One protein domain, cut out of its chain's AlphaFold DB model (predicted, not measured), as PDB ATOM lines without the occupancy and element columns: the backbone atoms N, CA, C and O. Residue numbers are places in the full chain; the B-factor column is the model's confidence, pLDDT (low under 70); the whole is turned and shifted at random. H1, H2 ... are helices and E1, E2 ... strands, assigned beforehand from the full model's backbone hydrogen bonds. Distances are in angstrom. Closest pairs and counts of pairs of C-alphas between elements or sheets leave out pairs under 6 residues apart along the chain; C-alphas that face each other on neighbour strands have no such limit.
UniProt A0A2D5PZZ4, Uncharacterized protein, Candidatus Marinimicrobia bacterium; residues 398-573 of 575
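AT A GLANCE: This is residues 398 to 573 of the 575 residues of an uncharacterized protein of Candidatus Marinimicrobia bacterium (UniProt A0A2D5PZZ4). One long, twisted antiparallel sheet makes a wall, with three helices over one face and the other face bare. The long H1 packs mainly on E8 and E1, while the shorter H2 and H3 cover the part of the sheet round E7 and E9. The printed part has 176 residues, with three named helices and nine named strands in the order H1 E1 E2 E3 E4 H2 E5 E6 E7 H3 E8 E9, a mixed class of helices and strands. The sheet is branched at E7, which has E5 and E6 along one side. The whole is compact, with a radius of gyration of the C-alphas of 16.9 A, yet elongated in outline, spanning 54 by 34 by 22 A.

HOW THE PARTS SIT: H1, residues 398 to 419, is on the sheet; its closest C-alphas to E8, residues 545 to 554, are those of Ser 406 and Leu 547, 4.9 A apart. E1, residues 425 to 431, forms a hairpin with E2, residues 434 to 441, with N 429 and O 436 2.9 A apart. On the other side of E1 is E8, with N 430 and O 550 2.9 A apart. E2 is also antiparallel to E4, residues 469 to 476, with N 437 and O 473 2.8 A apart. E3, residues 454 to 462, is an edge strand in a hairpin with E4, with N 459 and O 472 2.9 A apart. H2, residues 491 to 499, is on the same face as H1 but apart from it. E5, residues 504 to 507, and E6, residues 511 to 513, lie on one side of E7, residues 516 to 525; N 506 and O 522 are 2.9 A apart, and N 511 and O 518 2.8 A. E9, residues 561 to 572, is on the other side of E7, with N 521 and O 567 2.8 A apart. H3, residues 528 to 540, runs along E9 at a height over the sheet of 9.0 A, on the same face as H1. With residues 534 to 537 alone it only just touches H2, with 3 pairs of C-alphas within 8 A, the closest Ser 497 and Val 537 at 6.8 A. E8 bends by 61 degrees at residue 548 and makes a hairpin with E9, with N 551 and O 564 2.9 A apart. In H1, H2 and H3 every O i to N i+4 pair is within hydrogen-bond range.

IN THESE COORDINATES: H1 begins at C-alpha 398 (-58.918, 30.650, 22.787) and is 32.0 A long. E7 measures 28.5 A, E8 25.8 A and H3 18.5 A. E9, 35.6 A long, ends at C-alpha 572 (-46.798, 36.306, 15.830).

THE WHOLE: The C-alphas of Glu 464 and Lys 573 are the two farthest apart, 55.0 A. The printed part has no cut. The links from E2 to E3 and from E4 to H2 are long. Mean pLDDT of the printed part is 85.3; residues 442 to 444, 446, 457, 465 to 468 and 486 are under 70.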
ATOM      1  N   PRO A 398     -59.586  31.657  21.957       71.69
ATOM      2  CA  PRO A 398     -58.918  30.650  22.787       71.69
ATOM      3  C   PRO A 398     -57.574  31.110  23.369       71.69
ATOM      4  O   PRO A 398     -57.135  30.607  24.396       71.69
ATOM      5  N   LEU A 399     -56.885  32.040  22.701       76.69
ATOM      6  CA  LEU A 399     -55.624  32.598  23.184       76.69
ATOM      7  C   LEU A 399     -55.859  33.710  24.216       76.69
ATOM      8  O   LEU A 399     -55.102  33.798  25.178       76.69
ATOM      9  N   MET A 400     -56.934  34.486  24.062       81.06
ATOM     10  CA  MET A 400     -57.393  35.428  25.089       81.06
ATOM     11  C   MET A 400     -57.698  34.696  26.400       81.06
ATOM     12  O   MET A 400     -57.212  35.102  27.452       81.06
ATOM     13  N   ASP A 401     -58.416  33.572  26.330       80.94
ATOM     14  CA  ASP A 401     -58.788  32.780  27.507       80.94
ATOM     15  C   ASP A 401     -57.539  32.255  28.244       80.94
ATOM     16  O   ASP A 401     -57.443  32.317  29.470       80.94
ATOM     17  N   ILE A 402     -56.519  31.821  27.493       83.75
ATOM     18  CA  ILE A 402     -55.221  31.400  28.046       83.75
ATOM     19  C   ILE A 402     -54.524  32.546  28.787       83.75
ATOM     20  O   ILE A 402     -53.961  32.333  29.863       83.75
ATOM     21  N   MET A 403     -54.525  33.746  28.206       87.00
ATOM     22  CA  MET A 403     -53.874  34.921  28.787       87.00
ATOM     23  C   MET A 403     -54.615  35.393  30.042       87.00
ATOM     24  O   MET A 403     -53.979  35.694  31.051       87.00
ATOM     25  N   HIS A 404     -55.948  35.372  30.033       87.00
ATOM     26  CA  HIS A 404     -56.752  35.660  31.218       87.00
ATOM     27  C   HIS A 404     -56.506  34.645  32.340       87.00
ATOM     28  O   HIS A 404     -56.233  35.049  33.469       87.00
ATOM     29  N   ASN A 405     -56.476  33.345  32.033       88.19
ATOM     30  CA  ASN A 405     -56.132  32.317  33.021       88.19
ATOM     31  C   ASN A 405     -54.733  32.544  33.618       88.19
ATOM     32  O   ASN A 405     -54.562  32.494  34.835       88.19
ATOM     33  N   SER A 406     -53.747  32.891  32.785       92.62
ATOM     34  CA  SER A 406     -52.403  33.255  33.251       92.62
ATOM     35  C   SER A 406     -52.426  34.419  34.246       92.62
ATOM     36  O   SER A 406     -51.783  34.347  35.291       92.62
ATOM     37  N   ILE A 407     -53.178  35.485  33.956       91.94
ATOM     38  CA  ILE A 407     -53.326  36.632  34.866       91.94
ATOM     39  C   ILE A 407     -53.971  36.200  36.188       91.94
ATOM     40  O   ILE A 407     -53.506  36.611  37.252       91.94
ATOM     41  N   SER A 408     -55.006  35.357  36.146       92.44
ATOM     42  CA  SER A 408     -55.643  34.827  37.355       92.44
ATOM     43  C   SER A 408     -54.656  34.030  38.210       92.44
ATOM     44  O   SER A 408     -54.568  34.280  39.414       92.44
ATOM     45  N   ILE A 409     -53.856  33.145  37.598       93.38
ATOM     46  CA  ILE A 409     -52.788  32.397  38.287       93.38
ATOM     47  C   ILE A 409     -51.791  33.359  38.934       93.38
ATOM     48  O   ILE A 409     -51.494  33.224  40.120       93.38
ATOM     49  N   MET A 410     -51.295  34.345  38.182       93.50
ATOM     50  CA  MET A 410     -50.321  35.312  38.690       93.50
ATOM     51  C   MET A 410     -50.871  36.098  39.889       93.50
ATOM     52  O   MET A 410     -50.205  36.181  40.918       93.50
ATOM     53  N   LYS A 411     -52.111  36.595  39.817       93.56
ATOM     54  CA  LYS A 411     -52.755  37.299  40.941       93.56
ATOM     55  C   LYS A 411     -52.928  36.399  42.165       93.56
ATOM     56  O   LYS A 411     -52.641  36.829  43.281       93.56
ATOM     57  N   GLY A 412     -53.357  35.152  41.962       93.19
ATOM     58  CA  GLY A 412     -53.518  34.174  43.040       93.19
ATOM     59  C   GLY A 412     -52.197  33.855  43.740       93.19
ATOM     60  O   GLY A 412     -52.101  33.921  44.963       93.19
ATOM     61  N   MET A 413     -51.143  33.581  42.971       93.50
ATOM     62  CA  MET A 413     -49.814  33.309  43.521       93.50
ATOM     63  C   MET A 413     -49.212  34.518  44.235       93.50
ATOM     64  O   MET A 413     -48.674  34.372  45.333       93.50
ATOM     65  N   GLN A 414     -49.332  35.711  43.643       94.00
ATOM     66  CA  GLN A 414     -48.886  36.953  44.266       94.00
ATOM     67  C   GLN A 414     -49.561  37.144  45.626       94.00
ATOM     68  O   GLN A 414     -48.884  37.408  46.618       94.00
ATOM     69  N   TYR A 415     -50.877  36.925  45.690       94.88
ATOM     70  CA  TYR A 415     -51.623  36.999  46.938       94.88
ATOM     71  C   TYR A 415     -51.068  36.048  48.004       94.88
ATOM     72  O   TYR A 415     -50.819  36.467  49.136       94.88
ATOM     73  N   VAL A 416     -50.827  34.780  47.650       93.31
ATOM     74  CA  VAL A 416     -50.266  33.795  48.588       93.31
ATOM     75  C   VAL A 416     -48.897  34.246  49.104       93.31
ATOM     76  O   VAL A 416     -48.669  34.232  50.314       93.31
ATOM     77  N   PHE A 417     -48.008  34.702  48.220       90.62
ATOM     78  CA  PHE A 417     -46.659  35.133  48.603       90.62
ATOM     79  C   PHE A 417     -46.626  36.410  49.448       90.62
ATOM     80  O   PHE A 417     -45.691  36.595  50.227       90.62
ATOM     81  N   GLU A 418     -47.623  37.285  49.316       91.12
ATOM     82  CA  GLU A 418     -47.749  38.496  50.131       91.12
ATOM     83  C   GLU A 418     -48.347  38.220  51.515       91.12
ATOM     84  O   GLU A 418     -48.049  38.941  52.472       91.12
ATOM     85  N   LYS A 419     -49.221  37.213  51.634       90.56
ATOM     86  CA  LYS A 419     -49.960  36.938  52.875       90.56
ATOM     87  C   LYS A 419     -49.321  35.899  53.774       90.56
ATOM     88  O   LYS A 419     -49.477  35.998  54.991       90.56
ATOM     89  N   PHE A 420     -48.631  34.922  53.201       88.81
ATOM     90  CA  PHE A 420     -48.095  33.803  53.960       88.81
ATOM     91  C   PHE A 420     -46.570  33.843  53.990       88.81
ATOM     92  O   PHE A 420     -45.935  34.009  52.944       88.81
ATOM     93  N   PRO A 421     -45.948  33.651  55.169       87.31
ATOM     94  CA  PRO A 421     -44.528  33.352  55.234       87.31
ATOM     95  C   PRO A 421     -44.237  32.132  54.364       87.31
ATOM     96  O   PRO A 421     -44.922  31.118  54.456       87.31
ATOM     97  N   PHE A 422     -43.202  32.214  53.538       84.38
ATOM     98  CA  PHE A 422     -42.932  31.184  52.542       84.38
ATOM     99  C   PHE A 422     -42.709  29.790  53.152       84.38
ATOM    100  O   PHE A 422     -43.201  28.797  52.627       84.38
ATOM    101  N   LYS A 423     -42.059  29.727  54.322       84.81
ATOM    102  CA  LYS A 423     -41.860  28.490  55.099       84.81
ATOM    103  C   LYS A 423     -43.167  27.800  55.525       84.81
ATOM    104  O   LYS A 423     -43.157  26.601  55.770       84.81
ATOM    105  N   ASN A 424     -44.268  28.549  55.617       88.75
ATOM    106  CA  ASN A 424     -45.577  28.019  55.987       88.75
ATOM    107  C   ASN A 424     -46.308  27.440  54.766       88.75
ATOM    108  O   ASN A 424     -47.183  26.603  54.936       88.75
ATOM    109  N   VAL A 425     -45.964  27.848  53.538       91.38
ATOM    110  CA  VAL A 425     -46.580  27.329  52.307       91.38
ATOM    111  C   VAL A 425     -45.848  26.063  51.879       91.38
ATOM    112  O   VAL A 425     -44.844  26.112  51.168       91.38
ATOM    113  N   THR A 426     -46.348  24.915  52.329       90.69
ATOM    114  CA  THR A 426     -45.735  23.605  52.055       90.69
ATOM    115  C   THR A 426     -45.975  23.118  50.632       90.69
ATOM    116  O   THR A 426     -45.091  22.507  50.026       90.69
ATOM    117  N   PHE A 427     -47.129  23.463  50.066       93.69
ATOM    118  CA  PHE A 427     -47.460  23.205  48.676       93.69
ATOM    119  C   PHE A 427     -48.316  24.340  48.125       93.69
ATOM    120  O   PHE A 427     -49.207  24.855  48.794       93.69
ATOM    121  N   LEU A 428     -48.040  24.731  46.892       94.75
ATOM    122  CA  LEU A 428     -48.889  25.622  46.122       94.75
ATOM    123  C   LEU A 428     -48.840  25.159  44.672       94.75
ATOM    124  O   LEU A 428     -47.770  25.147  44.066       94.75
ATOM    125  N   SER A 429     -49.979  24.795  44.098       94.31
ATOM    126  CA  SER A 429     -50.084  24.540  42.667       94.31
ATOM    127  C   SER A 429     -51.208  25.357  42.073       94.31
ATOM    128  O   SER A 429     -52.281  25.428  42.646       94.31
ATOM    129  N   ALA A 430     -50.961  25.971  40.923       90.81
ATOM    130  CA  ALA A 430     -51.981  26.694  40.187       90.81
ATOM    131  C   ALA A 430     -51.915  26.310  38.711       90.81
ATOM    132  O   ALA A 430     -50.826  26.317  38.130       90.81
ATOM    133  N   SER A 431     -53.047  25.954  38.115       86.38
ATOM    134  CA  SER A 431     -53.161  25.594  36.699       86.38
ATOM    135  C   SER A 431     -54.531  25.999  36.185       86.38
ATOM    136  O   SER A 431     -55.536  25.712  36.821       86.38
ATOM    137  N   GLU A 432     -54.565  26.647  35.022       81.50
ATOM    138  CA  GLU A 432     -55.767  27.299  34.487       81.50
ATOM    139  C   GLU A 432     -56.364  28.299  35.484       81.50
ATOM    140  O   GLU A 432     -55.941  29.453  35.509       81.50
ATOM    141  N   ARG A 433     -57.302  27.861  36.322       86.75
ATOM    142  CA  ARG A 433     -57.861  28.641  37.430       86.75
ATOM    143  C   ARG A 433     -57.952  27.850  38.731       86.75
ATOM    144  O   ARG A 433     -58.364  28.422  39.730       86.75
ATOM    145  N   ASP A 434     -57.535  26.593  38.745       85.75
ATOM    146  CA  ASP A 434     -57.521  25.791  39.960       85.75
ATOM    147  C   ASP A 434     -56.242  26.089  40.735       85.75
ATOM    148  O   ASP A 434     -55.141  26.009  40.181       85.75
ATOM    149  N   LEU A 435     -56.387  26.459  42.005       93.00
ATOM    150  CA  LEU A 435     -55.295  26.737  42.926       93.00
ATOM    151  C   LEU A 435     -55.408  25.839  44.157       93.00
ATOM    152  O   LEU A 435     -56.339  25.966  44.943       93.00
ATOM    153  N   GLN A 436     -54.426  24.965  44.333       91.75
ATOM    154  CA  GLN A 436     -54.246  24.115  45.504       91.75
ATOM    155  C   GLN A 436     -53.211  24.756  46.421       91.75
ATOM    156  O   GLN A 436     -52.139  25.152  45.959       91.75
ATOM    157  N   LEU A 437     -53.510  24.859  47.709       94.44
ATOM    158  CA  LEU A 437     -52.688  25.555  48.688       94.44
ATOM    159  C   LEU A 437     -52.638  24.768  49.996       94.44
ATOM    160  O   LEU A 437     -53.650  24.597  50.664       94.44
ATOM    161  N   GLU A 438     -51.439  24.345  50.389       92.88
ATOM    162  CA  GLU A 438     -51.181  23.680  51.661       92.88
ATOM    163  C   GLU A 438     -50.363  24.586  52.577       92.88
ATOM    164  O   GLU A 438     -49.207  24.922  52.281       92.88
ATOM    165  N   ILE A 439     -50.946  24.952  53.712       90.75
ATOM    166  CA  ILE A 439     -50.347  25.856  54.687       90.75
ATOM    167  C   ILE A 439     -50.188  25.141  56.017       90.75
ATOM    168  O   ILE A 439     -51.148  24.615  56.563       90.75
ATOM    169  N   VAL A 440     -48.992  25.203  56.574       87.25
ATOM    170  CA  VAL A 440     -48.714  24.790  57.944       87.25
ATOM    171  C   VAL A 440     -48.773  26.015  58.855       87.25
ATOM    172  O   VAL A 440     -48.093  27.017  58.607       87.25
ATOM    173  N   ASN A 441     -49.657  25.974  59.849       78.50
ATOM    174  CA  ASN A 441     -49.880  27.052  60.812       78.50
ATOM    175  C   ASN A 441     -50.596  26.502  62.061       78.50
ATOM    176  O   ASN A 441     -50.915  25.319  62.120       78.50
ATOM    177  N   GLY A 442     -50.867  27.359  63.049       65.75
ATOM    178  CA  GLY A 442     -51.749  27.003  64.165       65.75
ATOM    179  C   GLY A 442     -53.196  26.731  63.725       65.75
ATOM    180  O   GLY A 442     -53.566  27.000  62.589       65.75
ATOM    181  N   GLU A 443     -54.021  26.267  64.663       59.06
ATOM    182  CA  GLU A 443     -55.394  25.754  64.469       59.06
ATOM    183  C   GLU A 443     -56.340  26.664  63.645       59.06
ATOM    184  O   GLU A 443     -57.244  26.180  62.964       59.06
ATOM    185  N   GLU A 444     -56.108  27.984  63.635       58.81
ATOM    186  CA  GLU A 444     -56.862  28.949  62.827       58.81
ATOM    187  C   GLU A 444     -55.963  29.809  61.920       58.81
ATOM    188  O   GLU A 444     -54.960  30.391  62.350       58.81
ATOM    189  N   LEU A 445     -56.388  30.011  60.664       70.00
ATOM    190  CA  LEU A 445     -55.812  31.032  59.785       70.00
ATOM    191  C   LEU A 445     -56.507  32.385  59.988       70.00
ATOM    192  O   LEU A 445     -57.641  32.591  59.563       70.00
ATOM    193  N   GLY A 446     -55.789  33.362  60.544       66.56
ATOM    194  CA  GLY A 446     -56.262  34.750  60.682       66.56
ATOM    195  C   GLY A 446     -56.271  35.580  59.386       66.56
ATOM    196  O   GLY A 446     -56.418  36.801  59.443       66.56
ATOM    197  N   VAL A 447     -56.063  34.956  58.222       78.38
ATOM    198  CA  VAL A 447     -55.906  35.625  56.919       78.38
ATOM    199  C   VAL A 447     -57.191  35.495  56.100       78.38
ATOM    200  O   VAL A 447     -57.749  34.410  55.980       78.38
ATOM    201  N   ASP A 448     -57.650  36.597  55.501       80.50
ATOM    202  CA  ASP A 448     -58.754  36.571  54.534       80.50
ATOM    203  C   ASP A 448     -58.317  35.829  53.264       80.50
ATOM    204  O   ASP A 448     -57.303  36.174  52.669       80.50
ATOM    205  N   LEU A 449     -59.053  34.809  52.835       87.50
ATOM    206  CA  LEU A 449     -58.728  34.038  51.628       87.50
ATOM    207  C   LEU A 449     -59.646  34.368  50.443       87.50
ATOM    208  O   LEU A 449     -59.429  33.854  49.351       87.50
ATOM    209  N   LEU A 450     -60.630  35.260  50.617       78.50
ATOM    210  CA  LEU A 450     -61.572  35.649  49.558       78.50
ATOM    211  C   LEU A 450     -60.906  36.131  48.254       78.50
ATOM    212  O   LEU A 450     -61.455  35.844  47.189       78.50
ATOM    213  N   PRO A 451     -59.749  36.829  48.268       87.75
ATOM    214  CA  PRO A 451     -59.087  37.248  47.030       87.75
ATOM    215  C   PRO A 451     -58.601  36.095  46.140       87.75
ATOM    216  O   PRO A 451     -58.393  36.313  44.949       87.75
ATOM    217  N   LEU A 452     -58.458  34.879  46.682       87.19
ATOM    218  CA  LEU A 452     -58.138  33.675  45.905       87.19
ATOM    219  C   LEU A 452     -59.354  33.107  45.158       87.19
ATOM    220  O   LEU A 452     -59.210  32.162  44.394       87.19
ATOM    221  N   GLY A 453     -60.538  33.698  45.324       84.31
ATOM    222  CA  GLY A 453     -61.751  33.274  44.640       84.31
ATOM    223  C   GLY A 453     -62.566  32.264  45.438       84.31
ATOM    224  O   GLY A 453     -62.618  32.305  46.670       84.31
ATOM    225  N   SER A 454     -63.281  31.399  44.726       77.81
ATOM    226  CA  SER A 454     -64.215  30.454  45.337       77.81
ATOM    227  C   SER A 454     -63.445  29.291  45.946       77.81
ATOM    228  O   SER A 454     -62.853  28.504  45.219       77.81
ATOM    229  N   MET A 455     -63.465  29.159  47.271       82.06
ATOM    230  CA  MET A 455     -62.929  27.977  47.948       82.06
ATOM    231  C   MET A 455     -63.799  26.766  47.600       82.06
ATOM    232  O   MET A 455     -64.971  26.725  47.976       82.06
ATOM    233  N   ILE A 456     -63.222  25.812  46.878       73.00
ATOM    234  CA  ILE A 456     -63.862  24.564  46.462       73.00
ATOM    235  C   ILE A 456     -63.812  23.553  47.608       73.00
ATOM    236  O   ILE A 456     -64.813  22.912  47.910       73.00
ATOM    237  N   ASN A 457     -62.664  23.447  48.279       61.09
ATOM    238  CA  ASN A 457     -62.434  22.444  49.312       61.09
ATOM    239  C   ASN A 457     -61.553  22.994  50.440       61.09
ATOM    240  O   ASN A 457     -60.784  23.941  50.245       61.09
ATOM    241  N   TYR A 458     -61.692  22.401  51.623       83.19
ATOM    242  CA  TYR A 458     -60.861  22.685  52.782       83.19
ATOM    243  C   TYR A 458     -60.736  21.451  53.670       83.19
ATOM    244  O   TYR A 458     -61.751  20.892  54.077       83.19
ATOM    245  N   ASN A 459     -59.505  21.087  54.016       73.19
ATOM    246  CA  ASN A 459     -59.197  20.045  54.990       73.19
ATOM    247  C   ASN A 459     -58.119  20.532  55.972       73.19
ATOM    248  O   ASN A 459     -57.346  21.436  55.650       73.19
ATOM    249  N   VAL A 460     -58.051  19.923  57.154       83.31
ATOM    250  CA  VAL A 460     -56.977  20.142  58.129       83.31
ATOM    251  C   VAL A 460     -56.501  18.800  58.650       83.31
ATOM    252  O   VAL A 460     -57.311  17.955  59.009       83.31
ATOM    253  N   GLU A 461     -55.190  18.630  58.729       79.50
ATOM    254  CA  GLU A 461     -54.553  17.464  59.334       79.50
ATOM    255  C   GLU A 461     -53.652  17.918  60.480       79.50
ATOM    256  O   GLU A 461     -52.946  18.923  60.365       79.50
ATOM    257  N   GLY A 462     -53.657  17.175  61.585       78.38
ATOM    258  CA  GLY A 462     -52.662  17.348  62.637       78.38
ATOM    259  C   GLY A 462     -51.297  16.838  62.168       78.38
ATOM    260  O   GLY A 462     -51.213  15.776  61.553       78.38
ATOM    261  N   ILE A 463     -50.225  17.574  62.452       77.56
ATOM    262  CA  ILE A 463     -48.850  17.172  62.122       77.56
ATOM    263  C   ILE A 463     -47.929  17.338  63.334       77.56
ATOM    264  O   ILE A 463     -48.101  18.244  64.141       77.56
ATOM    265  N   GLU A 464     -46.928  16.466  63.477       71.12
ATOM    266  CA  GLU A 464     -46.045  16.467  64.658       71.12
ATOM    267  C   GLU A 464     -45.107  17.687  64.737       71.12
ATOM    268  O   GLU A 464     -44.587  18.003  65.809       71.12
ATOM    269  N   CYS A 465     -44.872  18.388  63.625       68.56
ATOM    270  CA  CYS A 465     -43.965  19.531  63.555       68.56
ATOM    271  C   CYS A 465     -44.687  20.833  63.170       68.56
ATOM    272  O   CYS A 465     -45.804  20.819  62.664       68.56
ATOM    273  N   CYS A 466     -44.026  21.976  63.395       64.81
ATOM    274  CA  CYS A 466     -44.398  23.266  62.800       64.81
ATOM    275  C   CYS A 466     -45.836  23.742  63.110       64.81
ATOM    276  O   CYS A 466     -46.645  23.895  62.214       64.81
ATOM    277  N   ASP A 467     -46.149  24.034  64.372       63.38
ATOM    278  CA  ASP A 467     -47.452  24.580  64.810       63.38
ATOM    279  C   ASP A 467     -48.647  23.604  64.766       63.38
ATOM    280  O   ASP A 467     -49.768  23.992  65.090       63.38
ATOM    281  N   GLY A 468     -48.403  22.318  64.497       69.19
ATOM    282  CA  GLY A 468     -49.325  21.234  64.850       69.19
ATOM    283  C   GLY A 468     -50.447  20.963  63.850       69.19
ATOM    284  O   GLY A 468     -51.053  19.898  63.926       69.19
ATOM    285  N   PHE A 469     -50.708  21.872  62.904       81.06
ATOM    286  CA  PHE A 469     -51.769  21.720  61.909       81.06
ATOM    287  C   PHE A 469     -51.305  22.076  60.494       81.06
ATOM    288  O   PHE A 469     -50.557  23.028  60.248       81.06
ATOM    289  N   LYS A 470     -51.801  21.304  59.532       87.62
ATOM    290  CA  LYS A 470     -51.622  21.510  58.102       87.62
ATOM    291  C   LYS A 470     -52.984  21.670  57.448       87.62
ATOM    292  O   LYS A 470     -53.803  20.761  57.451       87.62
ATOM    293  N   HIS A 471     -53.212  22.834  56.872       88.75
ATOM    294  CA  HIS A 471     -54.429  23.200  56.171       88.75
ATOM    295  C   HIS A 471     -54.265  22.967  54.673       88.75
ATOM    296  O   HIS A 471     -53.284  23.423  54.089       88.75
ATOM    297  N   PHE A 472     -55.251  22.345  54.046       90.12
ATOM    298  CA  PHE A 472     -55.318  22.087  52.614       90.12
ATOM    299  C   PHE A 472     -56.496  22.865  52.049       90.12
ATOM    300  O   PHE A 472     -57.615  22.721  52.535       90.12
ATOM    301  N   TYR A 473     -56.258  23.685  51.036       88.88
ATOM    302  CA  TYR A 473     -57.284  24.475  50.375       88.88
ATOM    303  C   TYR A 473     -57.255  24.238  48.876       88.88
ATOM    304  O   TYR A 473     -56.188  24.300  48.269       88.88
ATOM    305  N   ASP A 474     -58.437  24.113  48.285       83.69
ATOM    306  CA  ASP A 474     -58.616  24.197  46.840       83.69
ATOM    307  C   ASP A 474     -59.457  25.434  46.522       83.69
ATOM    308  O   ASP A 474     -60.503  25.662  47.136       83.69
ATOM    309  N   PHE A 475     -59.015  26.238  45.562       86.88
ATOM    310  CA  PHE A 475     -59.676  27.456  45.111       86.88
ATOM    311  C   PHE A 475     -59.889  27.439  43.604       86.88
ATOM    312  O   PHE A 475     -58.993  27.075  42.848       86.88
ATOM    313  N   LEU A 476     -61.039  27.946  43.171       90.75
ATOM    314  CA  LEU A 476     -61.256  28.414  41.811       90.75
ATOM    315  C   LEU A 476     -60.960  29.916  41.759       90.75
ATOM    316  O   LEU A 476     -61.736  30.737  42.266       90.75
ATOM    317  N   LEU A 477     -59.852  30.273  41.117       88.69
ATOM    318  CA  LEU A 477     -59.399  31.645  40.937       88.69
ATOM    319  C   LEU A 477     -60.441  32.479  40.170       88.69
ATOM    320  O   LEU A 477     -61.094  31.959  39.256       88.69
ATOM    321  N   PRO A 478     -60.604  33.778  40.483       87.81
ATOM    322  CA  PRO A 478     -61.568  34.638  39.802       87.81
ATOM    323  C   PRO A 478     -61.300  34.757  38.299       87.81
ATOM    324  O   PRO A 478     -60.149  34.728  37.854       87.81
ATOM    325  N   GLU A 479     -62.362  34.951  37.517       83.50
ATOM    326  CA  GLU A 479     -62.215  35.381  36.125       83.50
ATOM    327  C   GLU A 479     -61.638  36.786  36.066       83.50
ATOM    328  O   GLU A 479     -61.950  37.653  36.886       83.50
ATOM    329  N   THR A 480     -60.809  37.013  35.058       81.06
ATOM    330  CA  THR A 480     -60.275  38.328  34.750       81.06
ATOM    331  C   THR A 480     -60.652  38.682  33.326       81.06
ATOM    332  O   THR A 480     -60.422  37.913  32.400       81.06
ATOM    333  N   SER A 481     -61.234  39.863  33.156       75.06
ATOM    334  CA  SER A 481     -61.498  40.471  31.851       75.06
ATOM    335  C   SER A 481     -60.534  41.633  31.598       75.06
ATOM    336  O   SER A 481     -60.899  42.629  30.974       75.06
ATOM    337  N   GLU A 482     -59.339  41.567  32.189       77.81
ATOM    338  CA  GLU A 482     -58.342  42.629  32.114       77.81
ATOM    339  C   GLU A 482     -57.876  42.843  30.675       77.81
ATOM    340  O   GLU A 482     -57.578  41.893  29.957       77.81
ATOM    341  N   THR A 483     -57.835  44.101  30.242       78.06
ATOM    342  CA  THR A 483     -57.443  44.447  28.877       78.06
ATOM    343  C   THR A 483     -56.010  43.998  28.619       78.06
ATOM    344  O   THR A 483     -55.079  44.463  29.274       78.06
ATOM    345  N   LEU A 484     -55.827  43.118  27.636       80.88
ATOM    346  CA  LEU A 484     -54.505  42.612  27.295       80.88
ATOM    347  C   LEU A 484     -53.676  43.674  26.569       80.88
ATOM    348  O   LEU A 484     -54.176  44.414  25.718       80.88
ATOM    349  N   SER A 485     -52.387  43.704  26.898       74.88
ATOM    350  CA  SER A 485     -51.389  44.536  26.222       74.88
ATOM    351  C   SER A 485     -51.310  44.163  24.745       74.88
ATOM    352  O   SER A 485     -51.385  42.991  24.372       74.88
ATOM    353  N   THR A 486     -51.149  45.177  23.903       68.94
ATOM    354  CA  THR A 486     -50.907  44.994  22.469       68.94
ATOM    355  C   THR A 486     -49.429  44.766  22.156       68.94
ATOM    356  O   THR A 486     -49.099  44.393  21.030       68.94
ATOM    357  N   GLU A 487     -48.549  45.026  23.125       75.25
ATOM    358  CA  GLU A 487     -47.112  44.786  23.029       75.25
ATOM    359  C   GLU A 487     -46.812  43.293  23.223       75.25
ATOM    360  O   GLU A 487     -47.494  42.594  23.975       75.25
ATOM    361  N   ILE A 488     -45.827  42.792  22.476       76.81
ATOM    362  CA  ILE A 488     -45.457  41.375  22.438       76.81
ATOM    363  C   ILE A 488     -43.974  41.275  22.775       76.81
ATOM    364  O   ILE A 488     -43.139  41.796  22.035       76.81
ATOM    365  N   ASP A 489     -43.658  40.560  23.848       78.44
ATOM    366  CA  ASP A 489     -42.282  40.219  24.203       78.44
ATOM    367  C   ASP A 489     -41.790  39.024  23.388       78.44
ATOM    368  O   ASP A 489     -42.548  38.094  23.092       78.44
ATOM    369  N   SER A 490     -40.504  39.027  23.039       79.50
ATOM    370  CA  SER A 490     -39.896  37.915  22.312       79.50
ATOM    371  C   SER A 490     -39.347  36.843  23.249       79.50
ATOM    372  O   SER A 490     -39.042  37.083  24.423       79.50
ATOM    373  N   THR A 491     -39.161  35.644  22.704       80.56
ATOM    374  CA  THR A 491     -38.483  34.556  23.416       80.56
ATOM    375  C   THR A 491     -37.058  34.919  23.853       80.56
ATOM    376  O   THR A 491     -36.615  34.464  24.910       80.56
ATOM    377  N   GLU A 492     -36.351  35.761  23.093       82.00
ATOM    378  CA  GLU A 492     -35.020  36.271  23.445       82.00
ATOM    379  C   GLU A 492     -35.073  37.258  24.615       82.00
ATOM    380  O   GLU A 492     -34.221  37.184  25.501       82.00
ATOM    381  N   SER A 493     -36.083  38.137  24.650       82.25
ATOM    382  CA  SER A 493     -36.313  39.054  25.778       82.25
ATOM    383  C   SER A 493     -36.528  38.275  27.076       82.25
ATOM    384  O   SER A 493     -35.828  38.494  28.066       82.25
ATOM    385  N   LEU A 494     -37.405  37.264  27.041       83.50
ATOM    386  CA  LEU A 494     -37.673  36.415  28.200       83.50
ATOM    387  C   LEU A 494     -36.421  35.654  28.671       83.50
ATOM    388  O   LEU A 494     -36.143  35.579  29.869       83.50
ATOM    389  N   GLN A 495     -35.640  35.095  27.740       83.69
ATOM    390  CA  GLN A 495     -34.384  34.418  28.079       83.69
ATOM    391  C   GLN A 495     -33.355  35.376  28.691       83.69
ATOM    392  O   GLN A 495     -32.677  35.004  29.654       83.69
ATOM    393  N   ALA A 496     -33.252  36.602  28.177       84.31
ATOM    394  CA  ALA A 496     -32.367  37.620  28.730       84.31
ATOM    395  C   ALA A 496     -32.752  37.971  30.178       84.31
ATOM    396  O   ALA A 496     -31.876  37.998  31.044       84.31
ATOM    397  N   SER A 497     -34.050  38.121  30.466       85.19
ATOM    398  CA  SER A 497     -34.560  38.422  31.814       85.19
ATOM    399  C   SER A 497     -34.231  37.338  32.850       85.19
ATOM    400  O   SER A 497     -33.973  37.651  34.011       85.19
ATOM    401  N   PHE A 498     -34.158  36.063  32.446       85.94
ATOM    402  CA  PHE A 498     -33.783  34.964  33.350       85.94
ATOM    403  C   PHE A 498     -32.275  34.704  33.455       85.94
ATOM    404  O   PHE A 498     -31.840  34.040  34.399       85.94
ATOM    405  N   SER A 499     -31.463  35.223  32.527       82.75
ATOM    406  CA  SER A 499     -30.033  34.880  32.414       82.75
ATOM    407  C   SER A 499     -29.216  35.227  33.667       82.75
ATOM    408  O   SER A 499     -28.246  34.541  33.983       82.75
ATOM    409  N   ASN A 500     -29.641  36.240  34.427       81.00
ATOM    410  CA  ASN A 500     -28.953  36.691  35.640       81.00
ATOM    411  C   ASN A 500     -29.428  35.993  36.929       81.00
ATOM    412  O   ASN A 500     -28.847  36.219  37.988       81.00
ATOM    413  N   LEU A 501     -30.464  35.146  36.867       83.56
ATOM    414  CA  LEU A 501     -31.118  34.582  38.059       83.56
ATOM    415  C   LEU A 501     -30.589  33.199  38.480       83.56
ATOM    416  O   LEU A 501     -31.037  32.647  39.487       83.56
ATOM    417  N   ASN A 502     -29.625  32.633  37.740       83.38
ATOM    418  CA  ASN A 502     -29.049  31.303  37.998       83.38
ATOM    419  C   ASN A 502     -30.136  30.228  38.252       83.38
ATOM    420  O   ASN A 502     -30.112  29.485  39.247       83.38
ATOM    421  N   LEU A 503     -31.131  30.223  37.359       87.75
ATOM    422  CA  LEU A 503     -32.264  29.301  37.309       87.75
ATOM    423  C   LEU A 503     -31.987  28.197  36.290       87.75
ATOM    424  O   LEU A 503     -31.263  28.404  35.316       87.75
ATOM    425  N   HIS A 504     -32.618  27.039  36.465       89.38
ATOM    426  CA  HIS A 504     -32.664  26.056  35.388       89.38
ATOM    427  C   HIS A 504     -33.808  26.417  34.438       89.38
ATOM    428  O   HIS A 504     -34.969  26.412  34.845       89.38
ATOM    429  N   VAL A 505     -33.466  26.743  33.193       90.50
ATOM    430  CA  VAL A 505     -34.406  27.152  32.144       90.50
ATOM    431  C   VAL A 505     -34.324  26.153  31.000       90.50
ATOM    432  O   VAL A 505     -33.282  26.023  30.360       90.50
ATOM    433  N   GLU A 506     -35.422  25.463  30.733       90.94
ATOM    434  CA  GLU A 506     -35.551  24.518  29.630       90.94
ATOM    435  C   GLU A 506     -36.515  25.097  28.589       90.94
ATOM    436  O   GLU A 506     -37.677  25.374  28.891       90.94
ATOM    437  N   LYS A 507     -36.019  25.316  27.369       91.75
ATOM    438  CA  LYS A 507     -36.826  25.719  26.210       91.75
ATOM    439  C   LYS A 507     -37.259  24.458  25.468       91.75
ATOM    440  O   LYS A 507     -36.396  23.681  25.070       91.75
ATOM    441  N   LEU A 508     -38.561  24.285  25.265       89.00
ATOM    442  CA  LEU A 508     -39.112  23.162  24.506       89.00
ATOM    443  C   LEU A 508     -39.321  23.530  23.034       89.00
ATOM    444  O   LEU A 508     -39.318  24.709  22.658       89.00
ATOM    445  N   ASP A 509     -39.528  22.505  22.209       87.81
ATOM    446  CA  ASP A 509     -39.818  22.678  20.789       87.81
ATOM    447  C   ASP A 509     -41.069  23.532  20.579       87.81
ATOM    448  O   ASP A 509     -42.102  23.378  21.237       87.81
ATOM    449  N   SER A 510     -40.966  24.464  19.635       89.19
ATOM    450  CA  SER A 510     -42.061  25.367  19.327       89.19
ATOM    451  C   SER A 510     -43.201  24.645  18.609       89.19
ATOM    452  O   SER A 510     -42.987  23.862  17.686       89.19
ATOM    453  N   ILE A 511     -44.426  24.995  18.984       85.69
ATOM    454  CA  ILE A 511     -45.664  24.433  18.457       85.69
ATOM    455  C   ILE A 511     -46.309  25.450  17.516       85.69
ATOM    456  O   ILE A 511     -46.485  26.625  17.852       85.69
ATOM    457  N   ASP A 512     -46.689  24.987  16.330       82.94
ATOM    458  CA  ASP A 512     -47.432  25.787  15.368       82.94
ATOM    459  C   ASP A 512     -48.897  25.960  15.812       82.94
ATOM    460  O   ASP A 512     -49.621  24.983  16.011       82.94
ATOM    461  N   LYS A 513     -49.340  27.212  15.962       74.69
ATOM    462  CA  LYS A 513     -50.726  27.598  16.268       74.69
ATOM    463  C   LYS A 513     -51.293  28.508  15.168       74.69
ATOM    464  O   LYS A 513     -51.972  29.501  15.439       74.69
ATOM    465  N   GLY A 514     -50.992  28.196  13.908       79.12
ATOM    466  CA  GLY A 514     -51.456  28.952  12.747       79.12
ATOM    467  C   GLY A 514     -50.721  30.284  12.627       79.12
ATOM    468  O   GLY A 514     -49.538  30.303  12.296       79.12
ATOM    469  N   LYS A 515     -51.414  31.398  12.909       81.25
ATOM    470  CA  LYS A 515     -50.839  32.762  12.891       81.25
ATOM    471  C   LYS A 515     -49.835  33.022  14.021       81.25
ATOM    472  O   LYS A 515     -49.119  34.021  13.996       81.25
ATOM    473  N   PHE A 516     -49.786  32.132  15.008       83.69
ATOM    474  CA  PHE A 516     -48.902  32.238  16.158       83.69
ATOM    475  C   PHE A 516     -47.971  31.036  16.241       83.69
ATOM    476  O   PHE A 516     -48.298  29.926  15.811       83.69
ATOM    477  N   LYS A 517     -46.812  31.269  16.835       87.25
ATOM    478  CA  LYS A 517     -45.870  30.251  17.274       87.25
ATOM    479  C   LYS A 517     -45.900  30.240  18.800       87.25
ATOM    480  O   LYS A 517     -45.681  31.275  19.423       87.25
ATOM    481  N   GLN A 518     -46.208  29.089  19.388       88.31
ATOM    482  CA  GLN A 518     -46.145  28.891  20.833       88.31
ATOM    483  C   GLN A 518     -44.799  28.260  21.175       88.31
ATOM    484  O   GLN A 518     -44.485  27.184  20.676       88.31
ATOM    485  N   THR A 519     -44.023  28.885  22.050       89.94
ATOM    486  CA  THR A 519     -42.765  28.321  22.547       89.94
ATOM    487  C   THR A 519     -42.891  28.058  24.047       89.94
ATOM    488  O   THR A 519     -42.961  29.019  24.820       89.94
ATOM    489  N   PRO A 520     -42.973  26.786  24.476       89.62
ATOM    490  CA  PRO A 520     -43.058  26.453  25.891       89.62
ATOM    491  C   PRO A 520     -41.698  26.533  26.598       89.62
ATOM    492  O   PRO A 520     -40.659  26.201  26.024       89.62
ATOM    493  N   TYR A 521     -41.726  26.922  27.869       90.94
ATOM    494  CA  TYR A 521     -40.573  26.970  28.765       90.94
ATOM    495  C   TYR A 521     -40.899  26.295  30.096       90.94
ATOM    496  O   TYR A 521     -42.014  26.425  30.606       90.94
ATOM    497  N   ILE A 522     -39.904  25.629  30.679       90.19
ATOM    498  CA  ILE A 522     -39.939  25.133  32.056       90.19
ATOM    499  C   ILE A 522     -38.841  25.849  32.841       90.19
ATOM    500  O   ILE A 522     -37.660  25.750  32.505       90.19
ATOM    501  N   LEU A 523     -39.223  26.555  33.901       93.31
ATOM    502  CA  LEU A 523     -38.287  27.173  34.840       93.31
ATOM    503  C   LEU A 523     -38.289  26.386  36.138       93.31
ATOM    504  O   LEU A 523     -39.361  26.136  36.686       93.31
ATOM    505  N   LYS A 524     -37.110  26.041  36.660       93.25
ATOM    506  CA  LYS A 524     -36.962  25.441  37.990       93.25
ATOM    507  C   LYS A 524     -36.122  26.347  38.887       93.25
ATOM    508  O   LYS A 524     -34.986  26.689  38.550       93.25
ATOM    509  N   ALA A 525     -36.681  26.700  40.040       93.38
ATOM    510  CA  ALA A 525     -36.019  27.441  41.109       93.38
ATOM    511  C   ALA A 525     -35.892  26.549  42.351       93.38
ATOM    512  O   ALA A 525     -36.801  25.780  42.657       93.38
ATOM    513  N   ASN A 526     -34.765  26.633  43.057       91.06
ATOM    514  CA  ASN A 526     -34.440  25.773  44.203       91.06
ATOM    515  C   ASN A 526     -34.258  26.541  45.524       91.06
ATOM    516  O   ASN A 526     -33.604  26.053  46.443       91.06
ATOM    517  N   SER A 527     -34.779  27.766  45.594       89.94
ATOM    518  CA  SER A 527     -34.851  28.565  46.815       89.94
ATOM    519  C   SER A 527     -35.978  29.592  46.719       89.94
ATOM    520  O   SER A 527     -36.401  29.951  45.616       89.94
ATOM    521  N   GLU A 528     -36.419  30.105  47.870       89.56
ATOM    522  CA  GLU A 528     -37.414  31.178  47.962       89.56
ATOM    523  C   GLU A 528     -36.983  32.420  47.172       89.56
ATOM    524  O   GLU A 528     -37.760  32.954  46.385       89.56
ATOM    525  N   GLU A 529     -35.734  32.860  47.351       91.00
ATOM    526  CA  GLU A 529     -35.182  34.050  46.693       91.00
ATOM    527  C   GLU A 529     -35.230  33.917  45.167       91.00
ATOM    528  O   GLU A 529     -35.722  34.805  44.471       91.00
ATOM    529  N   LYS A 530     -34.789  32.768  44.645       92.06
ATOM    530  CA  LYS A 530     -34.799  32.486  43.207       92.06
ATOM    531  C   LYS A 530     -36.210  32.363  42.652       92.06
ATOM    532  O   LYS A 530     -36.464  32.814  41.539       92.06
ATOM    533  N   MET A 531     -37.120  31.752  43.410       91.44
ATOM    534  CA  MET A 531     -38.526  31.649  43.033       91.44
ATOM    535  C   MET A 531     -39.160  33.039  42.949       91.44
ATOM    536  O   MET A 531     -39.747  33.360  41.919       91.44
ATOM    537  N   LYS A 532     -38.980  33.880  43.978       90.56
ATOM    538  CA  LYS A 532     -39.500  35.253  43.999       90.56
ATOM    539  C   LYS A 532     -38.931  36.072  42.848       90.56
ATOM    540  O   LYS A 532     -39.697  36.717  42.150       90.56
ATOM    541  N   ALA A 533     -37.626  35.980  42.591       91.31
ATOM    542  CA  ALA A 533     -37.002  36.667  41.463       91.31
ATOM    543  C   ALA A 533     -37.564  36.199  40.107       91.31
ATOM    544  O   ALA A 533     -37.878  37.028  39.255       91.31
ATOM    545  N   ALA A 534     -37.745  34.886  39.916       91.56
ATOM    546  CA  ALA A 534     -38.349  34.340  38.699       91.56
ATOM    547  C   ALA A 534     -39.799  34.811  38.520       91.56
ATOM    548  O   ALA A 534     -40.200  35.182  37.419       91.56
ATOM    549  N   PHE A 535     -40.577  34.813  39.602       92.88
ATOM    550  CA  PHE A 535     -41.972  35.230  39.583       92.88
ATOM    551  C   PHE A 535     -42.125  36.740  39.349       92.88
ATOM    552  O   PHE A 535     -42.976  37.140  38.561       92.88
ATOM    553  N   SER A 536     -41.259  37.574  39.935       91.31
ATOM    554  CA  SER A 536     -41.218  39.017  39.659       91.31
ATOM    555  C   SER A 536     -40.957  39.314  38.185       91.31
ATOM    556  O   SER A 536     -41.649  40.145  37.612       91.31
ATOM    557  N   VAL A 537     -40.028  38.589  37.545       90.69
ATOM    558  CA  VAL A 537     -39.799  38.728  36.096       90.69
ATOM    559  C   VAL A 537     -41.077  38.444  35.309       90.69
ATOM    560  O   VAL A 537     -41.382  39.191  34.385       90.69
ATOM    561  N   LEU A 538     -41.836  37.403  35.678       90.38
ATOM    562  CA  LEU A 538     -43.095  37.049  35.009       90.38
ATOM    563  C   LEU A 538     -44.181  38.118  35.171       90.38
ATOM    564  O   LEU A 538     -44.905  38.368  34.215       90.38
ATOM    565  N   LEU A 539     -44.273  38.760  36.340       88.62
ATOM    566  CA  LEU A 539     -45.229  39.846  36.588       88.62
ATOM    567  C   LEU A 539     -44.942  41.105  35.752       88.62
ATOM    568  O   LEU A 539     -45.855  41.885  35.498       88.62
ATOM    569  N   GLU A 540     -43.688  41.308  35.342       86.62
ATOM    570  CA  GLU A 540     -43.257  42.455  34.534       86.62
ATOM    571  C   GLU A 540     -43.369  42.212  33.018       86.62
ATOM    572  O   GLU A 540     -43.227  43.158  32.244       86.62
ATOM    573  N   GLN A 541     -43.603  40.968  32.580       84.44
ATOM    574  CA  GLN A 541     -43.720  40.648  31.155       84.44
ATOM    575  C   GLN A 541     -45.081  41.049  30.570       84.44
ATOM    576  O   GLN A 541     -46.107  41.104  31.251       84.44
ATOM    577  N   ASN A 542     -45.102  41.246  29.254       83.38
ATOM    578  CA  ASN A 542     -46.320  41.408  28.483       83.38
ATOM    579  C   ASN A 542     -47.166  40.126  28.467       83.38
ATOM    580  O   ASN A 542     -46.686  38.993  28.546       83.38
ATOM    581  N   HIS A 543     -48.472  40.316  28.273       82.06
ATOM    582  CA  HIS A 543     -49.489  39.266  28.364       82.06
ATOM    583  C   HIS A 543     -49.330  38.116  27.353       82.06
ATOM    584  O   HIS A 543     -49.973  37.078  27.498       82.06
ATOM    585  N   ASN A 544     -48.479  38.264  26.330       82.75
ATOM    586  CA  ASN A 544     -48.152  37.181  25.403       82.75
ATOM    587  C   ASN A 544     -47.242  36.100  26.016       82.75
ATOM    588  O   ASN A 544     -47.080  35.034  25.415       82.75
ATOM    589  N   ILE A 545     -46.675  36.354  27.195       88.94
ATOM    590  CA  ILE A 545     -45.960  35.380  28.016       88.94
ATOM    591  C   ILE A 545     -46.931  34.872  29.081       88.94
ATOM    592  O   ILE A 545     -47.181  35.517  30.092       88.94
ATOM    593  N   ALA A 546     -47.511  33.699  28.832       90.25
ATOM    594  CA  ALA A 546     -48.536  33.123  29.691       90.25
ATOM    595  C   ALA A 546     -47.940  32.100  30.665       90.25
ATOM    596  O   ALA A 546     -47.383  31.080  30.241       90.25
ATOM    597  N   LEU A 547     -48.128  32.316  31.963       93.50
ATOM    598  CA  LEU A 547     -47.939  31.308  32.995       93.50
ATOM    599  C   LEU A 547     -49.087  30.292  32.910       93.50
ATOM    600  O   LEU A 547     -50.248  30.608  33.149       93.50
ATOM    601  N   ARG A 548     -48.762  29.059  32.524       88.00
ATOM    602  CA  ARG A 548     -49.733  27.974  32.309       88.00
ATOM    603  C   ARG A 548     -49.982  27.162  33.565       88.00
ATOM    604  O   ARG A 548     -51.111  26.752  33.812       88.00
ATOM    605  N   LYS A 549     -48.907  26.897  34.302       91.88
ATOM    606  CA  LYS A 549     -48.930  26.147  35.550       91.88
ATOM    607  C   LYS A 549     -47.772  26.579  36.431       91.88
ATOM    608  O   LYS A 549     -46.663  26.790  35.940       91.88
ATOM    609  N   ALA A 550     -48.013  26.634  37.727       91.12
ATOM    610  CA  ALA A 550     -46.979  26.781  38.731       91.12
ATOM    611  C   ALA A 550     -47.118  25.686  39.784       91.12
ATOM    612  O   ALA A 550     -48.226  25.258  40.116       91.12
ATOM    613  N   VAL A 551     -45.982  25.219  40.286       93.38
ATOM    614  CA  VAL A 551     -45.901  24.269  41.394       93.38
ATOM    615  C   VAL A 551     -44.788  24.729  42.314       93.38
ATOM    616  O   VAL A 551     -43.660  24.898  41.866       93.38
ATOM    617  N   VAL A 552     -45.088  24.902  43.589       93.88
ATOM    618  CA  VAL A 552     -44.151  25.259  44.649       93.88
ATOM    619  C   VAL A 552     -44.279  24.204  45.735       93.88
ATOM    620  O   VAL A 552     -45.384  23.851  46.141       93.88
ATOM    621  N   LYS A 553     -43.143  23.680  46.182       92.12
ATOM    622  CA  LYS A 553     -43.026  22.742  47.295       92.12
ATOM    623  C   LYS A 553     -41.999  23.288  48.264       92.12
ATOM    624  O   LYS A 553     -40.881  23.581  47.838       92.12
ATOM    625  N   THR A 554     -42.352  23.362  49.537       90.81
ATOM    626  CA  THR A 554     -41.456  23.816  50.602       90.81
ATOM    627  C   THR A 554     -41.501  22.818  51.742       90.81
ATOM    628  O   THR A 554     -42.573  22.429  52.201       90.81
ATOM    629  N   LYS A 555     -40.331  22.393  52.213       86.19
ATOM    630  CA  LYS A 555     -40.232  21.601  53.435       86.19
ATOM    631  C   LYS A 555     -40.323  22.549  54.634       86.19
ATOM    632  O   LYS A 555     -39.443  23.402  54.765       86.19
ATOM    633  N   PRO A 556     -41.329  22.416  55.510       80.19
ATOM    634  CA  PRO A 556     -41.544  23.372  56.595       80.19
ATOM    635  C   PRO A 556     -40.413  23.345  57.640       80.19
ATOM    636  O   PRO A 556     -40.070  24.386  58.196       80.19
ATOM    637  N   GLU A 557     -39.768  22.191  57.847       79.69
ATOM    638  CA  GLU A 557     -38.678  22.018  58.820       79.69
ATOM    639  C   GLU A 557     -37.354  22.660  58.384       79.69
ATOM    640  O   GLU A 557     -36.663  23.281  59.191       79.69
ATOM    641  N   SER A 558     -36.980  22.503  57.110       81.62
ATOM    642  CA  SER A 558     -35.689  22.970  56.589       81.62
ATOM    643  C   SER A 558     -35.776  24.284  55.812       81.62
ATOM    644  O   SER A 558     -34.747  24.905  55.552       81.62
ATOM    645  N   GLY A 559     -36.978  24.701  55.396       78.69
ATOM    646  CA  GLY A 559     -37.188  25.828  54.481       78.69
ATOM    647  C   GLY A 559     -36.701  25.565  53.049       78.69
ATOM    648  O   GLY A 559     -36.776  26.452  52.195       78.69
ATOM    649  N   GLU A 560     -36.205  24.357  52.759       86.38
ATOM    650  CA  GLU A 560     -35.822  23.960  51.406       86.38
ATOM    651  C   GLU A 560     -37.041  24.002  50.494       86.38
ATOM    652  O   GLU A 560     -38.093  23.448  50.816       86.38
ATOM    653  N   SER A 561     -36.880  24.612  49.324       88.25
ATOM    654  CA  SER A 561     -37.971  24.766  48.373       88.25
ATOM    655  C   SER A 561     -37.573  24.427  46.957       88.25
ATOM    656  O   SER A 561     -36.430  24.596  46.528       88.25
ATOM    657  N   GLN A 562     -38.558  23.940  46.219       92.38
ATOM    658  CA  GLN A 562     -38.473  23.700  44.794       92.38
ATOM    659  C   GLN A 562     -39.708  24.288  44.139       92.38
ATOM    660  O   GLN A 562     -40.830  24.084  44.593       92.38
ATOM    661  N   SER A 563     -39.503  25.048  43.075       93.44
ATOM    662  CA  SER A 563     -40.580  25.658  42.306       93.44
ATOM    663  C   SER A 563     -40.388  25.371  40.832       93.44
ATOM    664  O   SER A 563     -39.263  25.429  40.335       93.44
ATOM    665  N   VAL A 564     -41.480  25.061  40.143       93.12
ATOM    666  CA  VAL A 564     -41.514  24.806  38.708       93.12
ATOM    667  C   VAL A 564     -42.590  25.677  38.074       93.12
ATOM    668  O   VAL A 564     -43.758  25.584  38.450       93.12
ATOM    669  N   PHE A 565     -42.202  26.493  37.098       93.75
ATOM    670  CA  PHE A 565     -43.112  27.323  36.311       93.75
ATOM    671  C   PHE A 565     -43.141  26.829  34.868       93.75
ATOM    672  O   PHE A 565     -42.095  26.697  34.230       93.75
ATOM    673  N   TYR A 566     -44.340  26.570  34.359       91.25
ATOM    674  CA  TYR A 566     -44.595  26.197  32.974       91.25
ATOM    675  C   TYR A 566     -45.139  27.416  32.248       91.25
ATOM    676  O   TYR A 566     -46.224  27.903  32.567       91.25
ATOM    677  N   ILE A 567     -44.386  27.915  31.279       93.12
ATOM    678  CA  ILE A 567     -44.683  29.165  30.582       93.12
ATOM    679  C   ILE A 567     -44.868  28.877  29.102       93.12
ATOM    680  O   ILE A 567     -44.269  27.960  28.546       93.12
ATOM    681  N   SER A 568     -45.725  29.647  28.448       90.81
ATOM    682  CA  SER A 568     -45.883  29.643  26.998       90.81
ATOM    683  C   SER A 568     -45.718  31.054  26.467       90.81
ATOM    684  O   SER A 568     -46.468  31.946  26.848       90.81
ATOM    685  N   VAL A 569     -44.754  31.235  25.568       90.50
ATOM    686  CA  VAL A 569     -44.561  32.488  24.835       90.50
ATOM    687  C   VAL A 569     -45.292  32.383  23.507       90.50
ATOM    688  O   VAL A 569     -45.044  31.449  22.740       90.50
ATOM    689  N   PHE A 570     -46.192  33.323  23.238       87.81
ATOM    690  CA  PHE A 570     -46.918  33.407  21.977       87.81
ATOM    691  C   PHE A 570     -46.345  34.537  21.124       87.81
ATOM    692  O   PHE A 570     -46.500  35.715  21.440       87.81
ATOM    693  N   GLU A 571     -45.698  34.166  20.023       87.00
ATOM    694  CA  GLU A 571     -45.136  35.100  19.048       87.00
ATOM    695  C   GLU A 571     -45.990  35.081  17.781       87.00
ATOM    696  O   GLU A 571     -46.451  34.024  17.336       87.00
ATOM    697  N   ARG A 572     -46.202  36.247  17.168       83.06
ATOM    698  CA  ARG A 572     -46.798  36.306  15.830       83.06
ATOM    699  C   ARG A 572     -45.784  35.791  14.823       83.06
ATOM    700  O   ARG A 572     -44.630  36.215  14.832       83.06
ATOM    701  N   LYS A 573     -46.219  34.905  13.932       78.25
ATOM    702  CA  LYS A 573     -45.435  34.636  12.730       78.25
ATOM    703  C   LYS A 573     -45.506  35.893  11.867       78.25
ATOM    704  O   LYS A 573     -46.603  36.404  11.658       78.25
TER     705      LYS A 573